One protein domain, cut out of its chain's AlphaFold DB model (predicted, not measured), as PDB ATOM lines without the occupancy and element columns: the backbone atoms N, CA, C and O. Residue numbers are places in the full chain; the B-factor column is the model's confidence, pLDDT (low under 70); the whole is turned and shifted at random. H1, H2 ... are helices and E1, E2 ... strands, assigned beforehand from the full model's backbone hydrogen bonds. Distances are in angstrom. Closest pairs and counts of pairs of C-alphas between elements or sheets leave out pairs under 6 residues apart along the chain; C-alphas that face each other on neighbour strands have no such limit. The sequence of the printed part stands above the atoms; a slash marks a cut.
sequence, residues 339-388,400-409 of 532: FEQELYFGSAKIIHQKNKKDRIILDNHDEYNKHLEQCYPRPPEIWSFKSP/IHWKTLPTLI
ATOM      1  N   PHE A 339     -20.528 -30.767   9.845       81.38
ATOM      2  CA  PHE A 339     -20.492 -31.863  10.822       81.38
ATOM      3  C   PHE A 339     -19.260 -31.796  11.738       81.38
ATOM      4  O   PHE A 339     -19.349 -31.945  12.957       81.38
ATOM      5  N   GLU A 340     -18.081 -31.566  11.154       82.94
ATOM      6  CA  GLU A 340     -16.827 -31.466  11.905       82.94
ATOM      7  C   GLU A 340     -16.780 -30.192  12.740       82.94
ATOM      8  O   GLU A 340     -16.295 -30.222  13.870       82.94
ATOM      9  N   GLN A 341     -17.305 -29.084  12.206       81.62
ATOM     10  CA  GLN A 341     -17.448 -27.851  12.971       81.62
ATOM     11  C   GLN A 341     -18.290 -28.113  14.222       81.62
ATOM     12  O   GLN A 341     -17.852 -27.806  15.329       81.62
ATOM     13  N   GLU A 342     -19.453 -28.740  14.082       82.81
ATOM     14  CA  GLU A 342     -20.337 -28.986  15.222       82.81
ATOM     15  C   GLU A 342     -19.706 -29.887  16.287       82.81
ATOM     16  O   GLU A 342     -19.833 -29.631  17.492       82.81
ATOM     17  N   LEU A 343     -18.951 -30.897  15.849       82.06
ATOM     18  CA  LEU A 343     -18.259 -31.809  16.748       82.06
ATOM     19  C   LEU A 343     -17.052 -31.150  17.441       82.06
ATOM     20  O   LEU A 343     -16.867 -31.328  18.648       82.06
ATOM     21  N   TYR A 344     -16.233 -30.383  16.712       75.88
ATOM     22  CA  TYR A 344     -15.022 -29.748  17.251       75.88
ATOM     23  C   TYR A 344     -15.310 -28.508  18.094       75.88
ATOM     24  O   TYR A 344     -14.611 -28.265  19.083       75.88
ATOM     25  N   PHE A 345     -16.343 -27.739  17.745       73.50
ATOM     26  CA  PHE A 345     -16.822 -26.637  18.579       73.50
ATOM     27  C   PHE A 345     -17.673 -27.135  19.754       73.50
ATOM     28  O   PHE A 345     -17.932 -26.375  20.686       73.50
ATOM     29  N   GLY A 346     -18.040 -28.422  19.765       69.06
ATOM     30  CA  GLY A 346     -18.818 -29.039  20.834       69.06
ATOM     31  C   GLY A 346     -20.233 -28.475  20.932       69.06
ATOM     32  O   GLY A 346     -20.831 -28.529  22.006       69.06
ATOM     33  N   SER A 347     -20.755 -27.922  19.834       71.81
ATOM     34  CA  SER A 347     -22.127 -27.420  19.762       71.81
ATOM     35  C   SER A 347     -23.147 -28.552  19.738       71.81
ATOM     36  O   SER A 347     -24.318 -28.303  20.001       71.81
ATOM     37  N   ALA A 348     -22.712 -29.778  19.434       78.38
ATOM     38  CA  ALA A 348     -23.581 -30.936  19.334       78.38
ATOM     39  C   ALA A 348     -22.831 -32.238  19.674       78.38
ATOM     40  O   ALA A 348     -21.613 -32.343  19.502       78.38
ATOM     41  N   LYS A 349     -23.546 -33.254  20.173       81.69
ATOM     42  CA  LYS A 349     -23.005 -34.602  20.432       81.69
ATOM     43  C   LYS A 349     -23.766 -35.637  19.618       81.69
ATOM     44  O   LYS A 349     -24.923 -35.436  19.287       81.69
ATOM     45  N   ILE A 350     -23.109 -36.751  19.300       84.19
ATOM     46  CA  ILE A 350     -23.702 -37.820  18.489       84.19
ATOM     47  C   ILE A 350     -24.632 -38.690  19.346       84.19
ATOM     48  O   ILE A 350     -24.178 -39.401  20.255       84.19
ATOM     49  N   ILE A 351     -25.914 -38.718  18.987       82.56
ATOM     50  CA  ILE A 351     -26.907 -39.641  19.533       82.56
ATOM     51  C   ILE A 351     -26.777 -40.989  18.826       82.56
ATOM     52  O   ILE A 351     -26.939 -41.122  17.613       82.56
ATOM     53  N   HIS A 352     -26.534 -42.038  19.608       75.38
ATOM     54  CA  HIS A 352     -26.434 -43.396  19.085       75.38
ATOM     55  C   HIS A 352     -27.818 -44.051  19.024       75.38
ATOM     56  O   HIS A 352     -28.329 -44.539  20.033       75.38
ATOM     57  N   GLN A 353     -28.411 -44.121  17.831       71.75
ATOM     58  CA  GLN A 353     -29.607 -44.933  17.585       71.75
ATOM     59  C   GLN A 353     -29.238 -46.314  17.030       71.75
ATOM     60  O   GLN A 353     -28.404 -46.441  16.137       71.75
ATOM     61  N   LYS A 354     -29.890 -47.372  17.530       68.06
ATOM     62  CA  LYS A 354     -29.682 -48.751  17.042       68.06
ATOM     63  C   LYS A 354     -30.390 -49.049  15.714       68.06
ATOM     64  O   LYS A 354     -30.031 -50.017  15.051       68.06
ATOM     65  N   ASN A 355     -31.378 -48.234  15.334       65.69
ATOM     66  CA  ASN A 355     -32.333 -48.579  14.278       65.69
ATOM     67  C   ASN A 355     -31.930 -48.048  12.891       65.69
ATOM     68  O   ASN A 355     -32.218 -48.702  11.895       65.69
ATOM     69  N   LYS A 356     -31.226 -46.909  12.812       72.25
ATOM     70  CA  LYS A 356     -30.748 -46.310  11.552       72.25
ATOM     71  C   LYS A 356     -29.223 -46.436  11.465       72.25
ATOM     72  O   LYS A 356     -28.501 -45.719  12.152       72.25
ATOM     73  N   LYS A 357     -28.715 -47.372  10.654       72.69
ATOM     74  CA  LYS A 357     -27.263 -47.630  10.538       72.69
ATOM     75  C   LYS A 357     -26.540 -46.603   9.668       72.69
ATOM     76  O   LYS A 357     -25.394 -46.282   9.981       72.69
ATOM     77  N   ASP A 358     -27.237 -46.026   8.694       78.00
ATOM     78  CA  ASP A 358     -26.643 -45.180   7.647       78.00
ATOM     79  C   ASP A 358     -26.732 -43.681   7.959       78.00
ATOM     80  O   ASP A 358     -26.261 -42.858   7.184       78.00
ATOM     81  N   ARG A 359     -27.298 -43.311   9.114       83.75
ATOM     82  CA  ARG A 359     -27.428 -41.916   9.551       83.75
ATOM     83  C   ARG A 359     -26.676 -41.661  10.852       83.75
ATOM     84  O   ARG A 359     -26.528 -42.561  11.687       83.75
ATOM     85  N   ILE A 360     -26.171 -40.447  11.007       83.50
ATOM     86  CA  ILE A 360     -25.678 -39.885  12.266       83.50
ATOM     87  C   ILE A 360     -26.696 -38.833  12.677       83.50
ATOM     88  O   ILE A 360     -27.086 -38.017  11.857       83.50
ATOM     89  N   ILE A 361     -27.141 -38.867  13.924       84.12
ATOM     90  CA  ILE A 361     -28.067 -37.870  14.458       84.12
ATOM     91  C   ILE A 361     -27.346 -37.195  15.604       84.12
ATOM     92  O   ILE A 361     -26.749 -37.887  16.439       84.12
ATOM     93  N   LEU A 362     -27.365 -35.871  15.631       85.44
ATOM     94  CA  LEU A 362     -26.794 -35.119  16.735       85.44
ATOM     95  C   LEU A 362     -27.884 -34.662  17.711       85.44
ATOM     96  O   LEU A 362     -29.073 -34.671  17.398       85.44
ATOM     97  N   ASP A 363     -27.465 -34.257  18.910       82.12
ATOM     98  CA  ASP A 363     -28.329 -33.704  19.963       82.12
ATOM     99  C   ASP A 363     -29.158 -32.497  19.484       82.12
ATOM    100  O   ASP A 363     -30.244 -32.261  20.004       82.12
ATOM    101  N   ASN A 364     -28.683 -31.780  18.460       78.38
ATOM    102  CA  ASN A 364     -29.359 -30.623  17.866       78.38
ATOM    103  C   ASN A 364     -30.459 -31.003  16.862       78.38
ATOM    104  O   ASN A 364     -31.017 -30.128  16.212       78.38
ATOM    105  N   HIS A 365     -30.787 -32.296  16.756       73.94
ATOM    106  CA  HIS A 365     -31.711 -32.880  15.778       73.94
ATOM    107  C   HIS A 365     -31.234 -32.854  14.321       73.94
ATOM    108  O   HIS A 365     -31.926 -33.398  13.465       73.94
ATOM    109  N   ASP A 366     -30.034 -32.343  14.054       82.12
ATOM    110  CA  ASP A 366     -29.415 -32.420  12.737       82.12
ATOM    111  C   ASP A 366     -29.106 -33.882  12.374       82.12
ATOM    112  O   ASP A 366     -28.410 -34.606  13.107       82.12
ATOM    113  N   GLU A 367     -29.652 -34.338  11.244       87.38
ATOM    114  CA  GLU A 367     -29.357 -35.651  10.673       87.38
ATOM    115  C   GLU A 367     -28.270 -35.517   9.595       87.38
ATOM    116  O   GLU A 367     -28.294 -34.622   8.757       87.38
ATOM    117  N   TYR A 368     -27.316 -36.444   9.593       85.00
ATOM    118  CA  TYR A 368     -26.233 -36.516   8.620       85.00
ATOM    119  C   TYR A 368     -26.183 -37.904   7.980       85.00
ATOM    120  O   TYR A 368     -26.308 -38.924   8.669       85.00
ATOM    121  N   ASN A 369     -25.950 -37.966   6.670       83.00
ATOM    122  CA  ASN A 369     -25.791 -39.229   5.950       83.00
ATOM    123  C   ASN A 369     -24.369 -39.779   6.096       83.00
ATOM    124  O   ASN A 369     -23.384 -39.049   5.967       83.00
ATOM    125  N   LYS A 370     -24.248 -41.088   6.342       86.00
ATOM    126  CA  LYS A 370     -22.960 -41.785   6.330       86.00
ATOM    127  C   LYS A 370     -22.651 -42.273   4.923       86.00
ATOM    128  O   LYS A 370     -23.327 -43.159   4.411       86.00
ATOM    129  N   HIS A 371     -21.572 -41.777   4.338       80.88
ATOM    130  CA  HIS A 371     -21.072 -42.285   3.065       80.88
ATOM    131  C   HIS A 371     -20.061 -43.396   3.312       80.88
ATOM    132  O   HIS A 371     -18.860 -43.160   3.436       80.88
ATOM    133  N   LEU A 372     -20.566 -44.620   3.431       78.00
ATOM    134  CA  LEU A 372     -19.755 -45.809   3.664       78.00
ATOM    135  C   LEU A 372     -19.638 -46.591   2.359       78.00
ATOM    136  O   LEU A 372     -20.646 -46.888   1.720       78.00
ATOM    137  N   GLU A 373     -18.414 -46.910   1.950       69.50
ATOM    138  CA  GLU A 373     -18.194 -47.728   0.761       69.50
ATOM    139  C   GLU A 373     -18.521 -49.198   1.054       69.50
ATOM    140  O   GLU A 373     -18.232 -49.730   2.133       69.50
ATOM    141  N   GLN A 374     -19.161 -49.854   0.088       63.72
ATOM    142  CA  GLN A 374     -19.538 -51.254   0.197       63.72
ATOM    143  C   GLN A 374     -18.292 -52.149   0.126       63.72
ATOM    144  O   GLN A 374     -17.402 -51.928  -0.686       63.72
ATOM    145  N   CYS A 375     -18.260 -53.162   0.998       57.06
ATOM    146  CA  CYS A 375     -17.152 -54.093   1.238       57.06
ATOM    147  C   CYS A 375     -16.335 -54.430  -0.026       57.06
ATOM    148  O   CYS A 375     -16.830 -55.121  -0.922       57.06
ATOM    149  N   TYR A 376     -15.071 -54.000  -0.039       51.38
ATOM    150  CA  TYR A 376     -14.049 -54.467  -0.970       51.38
ATOM    151  C   TYR A 376     -12.996 -55.281  -0.196       51.38
ATOM    152  O   TYR A 376     -12.588 -54.853   0.886       51.38
ATOM    153  N   PRO A 377     -12.537 -56.432  -0.709       59.31
ATOM    154  CA  PRO A 377     -13.015 -57.097  -1.916       59.31
ATOM    155  C   PRO A 377     -14.460 -57.611  -1.736       59.31
ATOM    156  O   PRO A 377     -14.877 -57.948  -0.625       59.31
ATOM    157  N   ARG A 378     -15.250 -57.600  -2.824       60.91
ATOM    158  CA  ARG A 378     -16.649 -58.056  -2.822       60.91
ATOM    159  C   ARG A 378     -16.760 -59.461  -2.206       60.91
ATOM    160  O   ARG A 378     -15.822 -60.250  -2.288       60.91
ATOM    161  N   PRO A 379     -17.893 -59.796  -1.566       63.78
ATOM    162  CA  PRO A 379     -18.071 -61.108  -0.968       63.78
ATOM    163  C   PRO A 379     -17.751 -62.231  -1.969       63.78
ATOM    164  O   PRO A 379     -18.142 -62.128  -3.137       63.78
ATOM    165  N   PRO A 380     -17.076 -63.312  -1.535       59.72
ATOM    166  CA  PRO A 380     -16.738 -64.429  -2.408       59.72
ATOM    167  C   PRO A 380     -17.982 -65.067  -3.027       59.72
ATOM    168  O   PRO A 380     -17.863 -65.718  -4.049       59.72
ATOM    169  N   GLU A 381     -19.182 -64.857  -2.487       70.75
ATOM    170  CA  GLU A 381     -20.452 -65.257  -3.104       70.75
ATOM    171  C   GLU A 381     -20.705 -64.621  -4.494       70.75
ATOM    172  O   GLU A 381     -21.513 -65.146  -5.250       70.75
ATOM    173  N   ILE A 382     -20.029 -63.516  -4.841       62.84
ATOM    174  CA  ILE A 382     -20.163 -62.825  -6.140       62.84
ATOM    175  C   ILE A 382     -19.103 -63.301  -7.153       62.84
ATOM    176  O   ILE A 382     -19.344 -63.249  -8.355       62.84
ATOM    177  N   TRP A 383     -17.945 -63.799  -6.697       58.47
ATOM    178  CA  TRP A 383     -16.884 -64.328  -7.577       58.47
ATOM    179  C   TRP A 383     -16.747 -65.849  -7.561       58.47
ATOM    180  O   TRP A 383     -16.119 -66.429  -8.443       58.47
ATOM    181  N   SER A 384     -17.315 -66.518  -6.564       56.81
ATOM    182  CA  SER A 384     -17.443 -67.967  -6.545       56.81
ATOM    183  C   SER A 384     -18.814 -68.323  -7.099       56.81
ATOM    184  O   SER A 384     -19.833 -67.849  -6.610       56.81
ATOM    185  N   PHE A 385     -18.849 -69.193  -8.107       56.44
ATOM    186  CA  PHE A 385     -20.065 -69.744  -8.720       56.44
ATOM    187  C   PHE A 385     -20.868 -70.663  -7.766       56.44
ATOM    188  O   PHE A 385     -21.490 -71.634  -8.192       56.44
ATOM    189  N   LYS A 386     -20.822 -70.420  -6.451       60.69
ATOM    190  CA  LYS A 386     -21.480 -71.228  -5.420       60.69
ATOM    191  C   LYS A 386     -22.674 -70.467  -4.856       60.69
ATOM    192  O   LYS A 386     -22.574 -69.293  -4.516       60.69
ATOM    193  N   SER A 387     -23.801 -71.158  -4.719       49.56
ATOM    194  CA  SER A 387     -25.029 -70.572  -4.184       49.56
ATOM    195  C   SER A 387     -24.853 -70.088  -2.732       49.56
ATOM    196  O   SER A 387     -24.112 -70.706  -1.954       49.56
ATOM    197  N   PRO A 388     -25.523 -68.989  -2.322       54.72
ATOM    198  CA  PRO A 388     -25.279 -68.380  -1.019       54.72
ATOM    199  C   PRO A 388     -25.765 -69.291   0.112       54.72
ATOM    200  O   PRO A 388     -26.965 -69.515   0.284       54.72
ATOM    201  N   ILE A 400     -15.667 -51.822   6.709       64.62
ATOM    202  CA  ILE A 400     -16.447 -50.666   6.261       64.62
ATOM    203  C   ILE A 400     -15.549 -49.435   6.349       64.62
ATOM    204  O   ILE A 400     -15.067 -49.109   7.436       64.62
ATOM    205  N   HIS A 401     -15.356 -48.763   5.217       68.88
ATOM    206  CA  HIS A 401     -14.525 -47.569   5.098       68.88
ATOM    207  C   HIS A 401     -15.392 -46.364   4.726       68.88
ATOM    208  O   HIS A 401     -16.423 -46.504   4.066       68.88
ATOM    209  N   TRP A 402     -14.988 -45.178   5.175       74.12
ATOM    210  CA  TRP A 402     -15.626 -43.927   4.779       74.12
ATOM    211  C   TRP A 402     -15.229 -43.589   3.343       74.12
ATOM    212  O   TRP A 402     -14.039 -43.492   3.055       74.12
ATOM    213  N   LYS A 403     -16.216 -43.397   2.466       76.44
ATOM    214  CA  LYS A 403     -16.002 -42.898   1.101       76.44
ATOM    215  C   LYS A 403     -15.792 -41.386   1.113       76.44
ATOM    216  O   LYS A 403     -14.907 -40.864   0.448       76.44
ATOM    217  N   THR A 404     -16.617 -40.690   1.888       80.62
ATOM    218  CA  THR A 404     -16.568 -39.240   2.084       80.62
ATOM    219  C   THR A 404     -17.025 -38.896   3.501       80.62
ATOM    220  O   THR A 404     -17.584 -39.736   4.216       80.62
ATOM    221  N   LEU A 405     -16.766 -37.660   3.930       82.94
ATOM    222  CA  LEU A 405     -17.252 -37.165   5.214       82.94
ATOM    223  C   LEU A 405     -18.797 -37.119   5.246       82.94
ATOM    224  O   LEU A 405     -19.432 -37.052   4.186       82.94
ATOM    225  N   PRO A 406     -19.420 -37.149   6.438       85.44
ATOM    226  CA  PRO A 406     -20.866 -37.002   6.557       85.44
ATOM    227  C   PRO A 406     -21.347 -35.666   5.984       85.44
ATOM    228  O   PRO A 406     -20.706 -34.636   6.209       85.44
ATOM    229  N   THR A 407     -22.471 -35.687   5.268       84.44
ATOM    230  CA  THR A 407     -23.152 -34.474   4.786       84.44
ATOM    231  C   THR A 407     -24.453 -34.265   5.539       84.44
ATOM    232  O   THR A 407     -25.116 -35.235   5.920       84.44
ATOM    233  N   LEU A 408     -24.780 -32.994   5.781       81.88
ATOM    234  CA  LEU A 408     -26.023 -32.583   6.421       81.88
ATOM    235  C   LEU A 408     -27.201 -32.988   5.530       81.88
ATOM    236  O   LEU A 408     -27.168 -32.775   4.317       81.88
ATOM    237  N   ILE A 409     -28.222 -33.583   6.133       79.94
ATOM    238  CA  ILE A 409     -29.503 -33.822   5.480       79.94
ATOM    239  C   ILE A 409     -30.323 -32.555   5.694       79.94
ATOM    240  O   ILE A 409     -30.891 -32.349   6.761       79.94
TER     241      ILE A 409
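Overview. This is residues 339 to 388 and 400 to 409 of the 532 residues of an uncharacterized protein of Pseudonaja textilis (UniProt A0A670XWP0). There is little regular structure here: a small head holds the hairpin of E1 and E2 with helix H1 near it, and a thin arm leads to short helix H2, where residues 381 to 387 stick out. The 60 printed residues hold H1, E1, E2, H2 in that order; 18 are in these elements, class mixed. The whole is only just extended, close to loose, with a radius of gyration of the C-alphas of 16.1 A and spans of 51 by 22 by 16 A.

Along the chain. H1, residues 339 to 345, begins at C-alpha 339 (-20.492, -31.863, 10.822) and is 10.0 A long. E1 is residues 359 to 362, 9.9 A; E2, 367 to 369, 6.9 A; H2, 380 to 383, 5.2 A, ending at C-alpha 383 (-16.884, -64.328, -7.577).

Arrangement. E1 and E2, a hairpin, are antiparallel at 149 degrees; N 360 and O 368 are 2.8 A apart. Residues 368 to 369 of E2 pair antiparallel with 407 to 408. The closest C-alphas of H1 and E2, Phe 339 and Tyr 368, are 7.7 A apart. H1 and H2 are apart. In H1 every O i to N i+4 pair is within hydrogen-bond range; H2 is too short for one.

Size, cuts and confidence. Residues 389 to 399 are not printed, with 21.1 A between C-alphas 388 and 400. The link from H1 to E1 is long. Mean pLDDT of the printed part is 73.7; residues 373 to 380 and 382 to 388 are among those under 70.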